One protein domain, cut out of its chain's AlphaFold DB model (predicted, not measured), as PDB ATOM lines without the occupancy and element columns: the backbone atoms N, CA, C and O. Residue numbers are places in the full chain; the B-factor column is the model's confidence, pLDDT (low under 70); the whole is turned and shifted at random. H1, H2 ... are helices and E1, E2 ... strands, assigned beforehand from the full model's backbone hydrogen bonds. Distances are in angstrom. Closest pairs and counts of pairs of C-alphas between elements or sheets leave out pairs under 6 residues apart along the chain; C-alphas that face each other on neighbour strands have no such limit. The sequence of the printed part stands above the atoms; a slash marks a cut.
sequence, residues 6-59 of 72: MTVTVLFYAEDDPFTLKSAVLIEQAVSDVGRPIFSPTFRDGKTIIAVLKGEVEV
ATOM      1  N   MET A   6      75.235 173.459 252.820       94.06
ATOM      2  CA  MET A   6      76.148 174.322 253.563       94.06
ATOM      3  C   MET A   6      75.573 175.724 253.749       94.06
ATOM      4  O   MET A   6      74.892 176.252 252.871       94.06
ATOM      5  N   THR A   7      75.900 176.334 254.885       96.19
ATOM      6  CA  THR A   7      75.754 177.780 255.073       96.19
ATOM      7  C   THR A   7      76.948 178.479 254.442       96.19
ATOM      8  O   THR A   7      78.088 178.036 254.617       96.19
ATOM      9  N   VAL A   8      76.697 179.563 253.714       96.56
ATOM     10  CA  VAL A   8      77.733 180.392 253.095       96.56
ATOM     11  C   VAL A   8      77.419 181.866 253.228       96.56
ATOM     12  O   VAL A   8      76.260 182.265 253.264       96.56
ATOM     13  N   THR A   9      78.465 182.678 253.216       97.19
ATOM     14  CA  THR A   9      78.364 184.128 253.089       97.19
ATOM     15  C   THR A   9      78.808 184.514 251.689       97.19
ATOM     16  O   THR A   9      79.898 184.147 251.252       97.19
ATOM     17  N   VAL A  10      77.963 185.228 250.957       96.88
ATOM     18  CA  VAL A  10      78.236 185.665 249.589       96.88
ATOM     19  C   VAL A  10      78.512 187.156 249.587       96.88
ATOM     20  O   VAL A  10      77.675 187.927 250.044       96.88
ATOM     21  N   LEU A  11      79.659 187.551 249.041       96.88
ATOM     22  CA  LEU A  11      79.988 188.944 248.758       96.88
ATOM     23  C   LEU A  11      79.612 189.262 247.313       96.88
ATOM     24  O   LEU A  11      79.954 188.495 246.409       96.88
ATOM     25  N   PHE A  12      78.924 190.376 247.085       96.56
ATOM     26  CA  PHE A  12      78.448 190.761 245.759       96.56
ATOM     27  C   PHE A  12      78.318 192.279 245.602       96.56
ATOM     28  O   PHE A  12      78.140 193.000 246.580       96.56
ATOM     29  N   TYR A  13      78.353 192.744 244.355       96.19
ATOM     30  CA  TYR A  13      77.835 194.060 243.974       96.19
ATOM     31  C   TYR A  13      76.413 193.909 243.445       96.19
ATOM     32  O   TYR A  13      76.127 192.952 242.718       96.19
ATOM     33  N   ALA A  14      75.531 194.835 243.809       96.25
ATOM     34  CA  ALA A  14      74.187 194.902 243.246       96.25
ATOM     35  C   ALA A  14      74.200 195.789 241.994       96.25
ATOM     36  O   ALA A  14      74.979 196.732 241.912       96.25
ATOM     37  N   GLU A  15      73.366 195.486 241.006       96.19
ATOM     38  CA  GLU A  15      73.304 196.249 239.752       96.19
ATOM     39  C   GLU A  15      72.900 197.717 239.969       96.19
ATOM     40  O   GLU A  15      73.413 198.607 239.295       96.19
ATOM     41  N   ASP A  16      72.040 197.974 240.954       95.94
ATOM     42  CA  ASP A  16      71.592 199.310 241.361       95.94
ATOM     43  C   ASP A  16      72.611 200.070 242.230       95.94
ATOM     44  O   ASP A  16      72.455 201.267 242.469       95.94
ATOM     45  N   ASP A  17      73.664 199.392 242.689       93.75
ATOM     46  CA  ASP A  17      74.714 199.925 243.557       93.75
ATOM     47  C   ASP A  17      76.033 199.160 243.325       93.75
ATOM     48  O   ASP A  17      76.473 198.355 244.160       93.75
ATOM     49  N   PRO A  18      76.663 199.362 242.152       91.94
ATOM     50  CA  PRO A  18      77.774 198.529 241.699       91.94
ATOM     51  C   PRO A  18      79.101 198.833 242.409       91.94
ATOM     52  O   PRO A  18      80.094 198.151 242.164       91.94
ATOM     53  N   PHE A  19      79.141 199.864 243.258       90.81
ATOM     54  CA  PHE A  19      80.357 200.334 243.928       90.81
ATOM     55  C   PHE A  19      80.419 199.960 245.411       90.81
ATOM     56  O   PHE A  19      81.480 200.093 246.022       90.81
ATOM     57  N   THR A  20      79.322 199.464 245.981       91.81
ATOM     58  CA  THR A  20      79.246 199.083 247.393       91.81
ATOM     59  C   THR A  20      79.262 197.568 247.520       91.81
ATOM     60  O   THR A  20      78.344 196.884 247.065       91.81
ATOM     61  N   LEU A  21      80.301 197.020 248.151       93.88
ATOM     62  CA  LEU A  21      80.396 195.582 248.382       93.88
ATOM     63  C   LEU A  21      79.391 195.168 249.466       93.88
ATOM     64  O   LEU A  21      79.512 195.567 250.623       93.88
ATOM     65  N   LYS A  22      78.412 194.345 249.091       94.44
ATOM     66  CA  LYS A  22      77.363 193.826 249.976       94.44
ATOM     67  C   LYS A  22      77.656 192.378 250.355       94.44
ATOM     68  O   LYS A  22      78.352 191.665 249.628       94.44
ATOM     69  N   SER A  23      77.096 191.928 251.474       95.75
ATOM     70  CA  SER A  23      77.168 190.536 251.927       95.75
ATOM     71  C   SER A  23      75.783 189.961 252.209       95.75
ATOM     72  O   SER A  23      74.921 190.659 252.736       95.75
ATOM     73  N   ALA A  24      75.578 188.680 251.910       95.81
ATOM     74  CA  ALA A  24      74.378 187.938 252.296       95.81
ATOM     75  C   ALA A  24      74.739 186.549 252.825       95.81
ATOM     76  O   ALA A  24      75.538 185.840 252.212       95.81
ATOM     77  N   VAL A  25      74.113 186.146 253.931       96.62
ATOM     78  CA  VAL A  25      74.207 184.781 254.458       96.62
ATOM     79  C   VAL A  25      73.121 183.936 253.806       96.62
ATOM     80  O   VAL A  25      71.938 184.267 253.871       96.62
ATOM     81  N   LEU A  26      73.525 182.844 253.164       95.31
ATOM     82  CA  LEU A  26      72.639 181.855 252.570       95.31
ATOM     83  C   LEU A  26      72.769 180.550 253.340       95.31
ATOM     84  O   LEU A  26      73.844 179.949 253.391       95.31
ATOM     85  N   ILE A  27      71.662 180.105 253.919       94.75
ATOM     86  CA  ILE A  27      71.582 178.843 254.651       94.75
ATOM     87  C   ILE A  27      71.162 177.705 253.720       94.75
ATOM     88  O   ILE A  27      70.553 177.937 252.675       94.75
ATOM     89  N   GLU A  28      71.508 176.479 254.105       93.81
ATOM     90  CA  GLU A  28      71.037 175.242 253.467       93.81
ATOM     91  C   GLU A  28      71.272 175.158 251.944       93.81
ATOM     92  O   GLU A  28      70.516 174.521 251.212       93.81
ATOM     93  N   GLN A  29      72.348 175.770 251.438       94.25
ATOM     94  CA  GLN A  29      72.656 175.730 250.009       94.25
ATOM     95  C   GLN A  29      73.126 174.334 249.611       94.25
ATOM     96  O   GLN A  29      74.075 173.809 250.198       94.25
ATOM     97  N   ALA A  30      72.483 173.744 248.602       93.56
ATOM     98  CA  ALA A  30      72.892 172.455 248.061       93.56
ATOM     99  C   ALA A  30      74.335 172.514 247.545       93.56
ATOM    100  O   ALA A  30      74.756 173.514 246.961       93.56
ATOM    101  N   VAL A  31      75.091 171.438 247.746       92.06
ATOM    102  CA  VAL A  31      76.513 171.372 247.394       92.06
ATOM    103  C   VAL A  31      76.713 170.497 246.167       92.06
ATOM    104  O   VAL A  31      76.253 169.358 246.139       92.06
ATOM    105  N   SER A  32      77.403 171.019 245.151       90.75
ATOM    106  CA  SER A  32      77.785 170.245 243.971       90.75
ATOM    107  C   SER A  32      78.789 169.141 244.316       90.75
ATOM    108  O   SER A  32      79.426 169.145 245.368       90.75
ATOM    109  N   ASP A  33      78.984 168.214 243.389       86.12
ATOM    110  CA  ASP A  33      80.001 167.156 243.449       86.12
ATOM    111  C   ASP A  33      81.433 167.672 243.690       86.12
ATOM    112  O   ASP A  33      82.227 167.020 244.364       86.12
ATOM    113  N   VAL A  34      81.747 168.873 243.203       86.19
ATOM    114  CA  VAL A  34      83.034 169.559 243.416       86.19
ATOM    115  C   VAL A  34      83.091 170.416 244.692       86.19
ATOM    116  O   VAL A  34      84.004 171.227 244.853       86.19
ATOM    117  N   GLY A  35      82.116 170.283 245.597       85.12
ATOM    118  CA  GLY A  35      82.126 170.943 246.906       85.12
ATOM    119  C   GLY A  35      81.755 172.429 246.888       85.12
ATOM    120  O   GLY A  35      82.049 173.142 247.847       85.12
ATOM    121  N   ARG A  36      81.126 172.925 245.814       89.38
ATOM    122  CA  ARG A  36      80.707 174.331 245.692       89.38
ATOM    123  C   ARG A  36      79.211 174.480 245.981       89.38
ATOM    124  O   ARG A  36      78.434 173.632 245.546       89.38
ATOM    125  N   PRO A  37      78.779 175.550 246.666       92.38
ATOM    126  CA  PRO A  37      77.358 175.814 246.849       92.38
ATOM    127  C   PRO A  37      76.696 176.146 245.507       92.38
ATOM    128  O   PRO A  37      77.264 176.836 244.653       92.38
ATOM    129  N   ILE A  38      75.476 175.656 245.338       91.50
ATOM    130  CA  ILE A  38      74.624 175.899 244.184       91.50
ATOM    131  C   ILE A  38      73.613 176.973 244.576       91.50
ATOM    132  O   ILE A  38      72.804 176.770 245.475       91.50
ATOM    133  N   PHE A  39      73.649 178.105 243.876       87.88
ATOM    134  CA  PHE A  39      72.697 179.199 244.074       87.88
ATOM    135  C   PHE A  39      71.544 179.101 243.086       87.88
ATOM    136  O   PHE A  39      71.764 178.762 241.917       87.88
ATOM    137  N   SER A  40      70.342 179.482 243.521       86.19
ATOM    138  CA  SER A  40      69.226 179.662 242.598       86.19
ATOM    139  C   SER A  40      69.557 180.752 241.562       86.19
ATOM    140  O   SER A  40      70.254 181.723 241.882       86.19
ATOM    141  N   PRO A  41      69.040 180.645 240.326       86.12
ATOM    142  CA  PRO A  41      69.174 181.713 239.335       86.12
ATOM    143  C   PRO A  41      68.641 183.054 239.852       86.12
ATOM    144  O   PRO A  41      69.268 184.085 239.647       86.12
ATOM    145  N   THR A  42      67.545 183.021 240.615       89.62
ATOM    146  CA  THR A  42      66.925 184.205 241.228       89.62
ATOM    147  C   THR A  42      67.836 184.918 242.223       89.62
ATOM    148  O   THR A  42      67.795 186.139 242.320       89.62
ATOM    149  N   PHE A  43      68.696 184.193 242.949       92.56
ATOM    150  CA  PHE A  43      69.661 184.843 243.829       92.56
ATOM    151  C   PHE A  43      70.718 185.602 243.023       92.56
ATOM    152  O   PHE A  43      71.097 186.701 243.415       92.56
ATOM    153  N   ARG A  44      71.172 185.047 241.895       92.12
ATOM    154  CA  ARG A  44      72.216 185.655 241.053       92.12
ATOM    155  C   ARG A  44      71.730 186.872 240.268       92.12
ATOM    156  O   ARG A  44      72.557 187.670 239.843       92.12
ATOM    157  N   ASP A  45      70.423 187.005 240.079       94.94
ATOM    158  CA  ASP A  45      69.852 188.092 239.292       94.94
ATOM    159  C   ASP A  45      70.162 189.470 239.901       94.94
ATOM    160  O   ASP A  45      70.108 189.650 241.130       94.94
ATOM    161  N   GLY A  46      70.567 190.405 239.038       95.44
ATOM    162  CA  GLY A  46      71.038 191.743 239.413       95.44
ATOM    163  C   GLY A  46      72.260 191.765 240.344       95.44
ATOM    164  O   GLY A  46      72.484 192.766 241.024       95.44
ATOM    165  N   LYS A  47      73.027 190.665 240.457       96.88
ATOM    166  CA  LYS A  47      74.180 190.563 241.371       96.88
ATOM    167  C   LYS A  47      75.438 190.082 240.664       96.88
ATOM    168  O   LYS A  47      75.491 188.989 240.102       96.88
ATOM    169  N   THR A  48      76.509 190.853 240.808       96.00
ATOM    170  CA  THR A  48      77.860 190.410 240.453       96.00
ATOM    171  C   THR A  48      78.495 189.755 241.673       96.00
ATOM    172  O   THR A  48      78.878 190.438 242.620       96.00
ATOM    173  N   ILE A  49      78.590 188.422 241.668       95.69
ATOM    174  CA  ILE A  49      79.182 187.657 242.775       95.69
ATOM    175  C   ILE A  49      80.702 187.835 242.783       95.69
ATOM    176  O   ILE A  49      81.366 187.539 241.793       95.69
ATOM    177  N   ILE A  50      81.245 188.265 243.922       95.88
ATOM    178  CA  ILE A  50      82.674 188.535 244.119       95.88
ATOM    179  C   ILE A  50      83.356 187.379 244.841       95.88
ATOM    180  O   ILE A  50      84.390 186.886 244.394       95.88
ATOM    181  N   ALA A  51      82.773 186.923 245.949       95.44
ATOM    182  CA  ALA A  51      83.334 185.840 246.743       95.44
ATOM    183  C   ALA A  51      82.240 185.040 247.446       95.44
ATOM    184  O   ALA A  51      81.143 185.533 247.701       95.44
ATOM    185  N   VAL A  52      82.566 183.795 247.779       95.62
ATOM    186  CA  VAL A  52      81.706 182.899 248.552       95.62
ATOM    187  C   VAL A  52      82.551 182.295 249.662       95.62
ATOM    188  O   VAL A  52      83.527 181.597 249.389       95.62
ATOM    189  N   LEU A  53      82.184 182.581 250.905       95.94
ATOM    190  CA  LEU A  53      82.856 182.108 252.106       95.94
ATOM    191  C   LEU A  53      82.030 181.000 252.752       95.94
ATOM    192  O   LEU A  53      80.803 181.063 252.772       95.94
ATOM    193  N   LYS A  54      82.700 179.979 253.287       94.88
ATOM    194  CA  LYS A  54      82.032 178.904 254.024       94.88
ATOM    195  C   LYS A  54      81.627 179.399 255.412       94.88
ATOM    196  O   LYS A  54      82.466 179.924 256.137       94.88
ATOM    197  N   GLY A  55      80.380 179.141 255.790       95.38
ATOM    198  CA  GLY A  55      79.804 179.548 257.066       95.38
ATOM    199  C   GLY A  55      79.227 180.962 257.054       95.38
ATOM    200  O   GLY A  55      79.146 181.630 256.020       95.38
ATOM    201  N   GLU A  56      78.800 181.385 258.236       97.00
ATOM    202  CA  GLU A  56      78.379 182.751 258.525       97.00
ATOM    203  C   GLU A  56      79.611 183.591 258.864       97.00
ATOM    204  O   GLU A  56      80.410 183.217 259.725       97.00
ATOM    205  N   VAL A  57      79.794 184.692 258.140       95.25
ATOM    206  CA  VAL A  57      80.927 185.600 258.303       95.25
ATOM    207  C   VAL A  57      80.400 187.012 258.487       95.25
ATOM    208  O   VAL A  57      79.648 187.518 257.656       95.25
ATOM    209  N   GLU A  58      80.863 187.663 259.547       92.44
ATOM    210  CA  GLU A  58      80.682 189.092 259.748       92.44
ATOM    211  C   GLU A  58      81.733 189.867 258.941       92.44
ATOM    212  O   GLU A  58      82.940 189.637 259.063       92.44
ATOM    213  N   VAL A  59      81.278 190.791 258.093       89.94
ATOM    214  CA  VAL A  59      82.170 191.673 257.335       89.94
ATOM    215  C   VAL A  59      82.487 192.894 258.191       89.94
ATOM    216  O   VAL A  59      81.683 193.813 258.291       89.94
TER     217      VAL A  59
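AT A GLANCE: This is residues 6 to 59 of the 72 residues of the protein "DUF2375 family protein" of Shewanella aestuarii (UniProt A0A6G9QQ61). A strongly twisted sheet of three antiparallel strands, order E2, E1, E3, has residues 31 to 40 and short helix H1 over one side and tail residues 55 to 59 over the other. The 54 printed residues, mostly strand, run E1, E2, H1, E3. The whole is compact, radius of gyration of the C-alphas 11.1 A, spanning 32 by 24 by 16 A.

HOW THE PARTS SIT: Inner strand E1, residues 6 to 14, forms a hairpin with E2, residues 17 to 30; N 10 and O 24 are 2.8 A apart. E3, residues 47 to 54, is antiparallel to E1, with N 11 and O 51 2.8 A apart. H1, residues 41 to 44, too short for an O i to N i+4 pair, is only just not on the sheet, with 4 pairs of C-alphas within 10 A. E2, H1, E3 form a split strand-helix-strand unit, same-way strands with E1 between, its crossover right-handed.

IN THESE COORDINATES: E1, 23.1 A long, begins at C-alpha 6 (76.148, 174.322, 253.563). E2, 27.9 A, bends by 100 degrees at residue 20. H1 is 5.3 A long. E3, 18.9 A, ends at C-alpha 54 (82.032, 178.904, 254.024).

THE WHOLE: The printed part has no cut, no long link and no printed residue under 70.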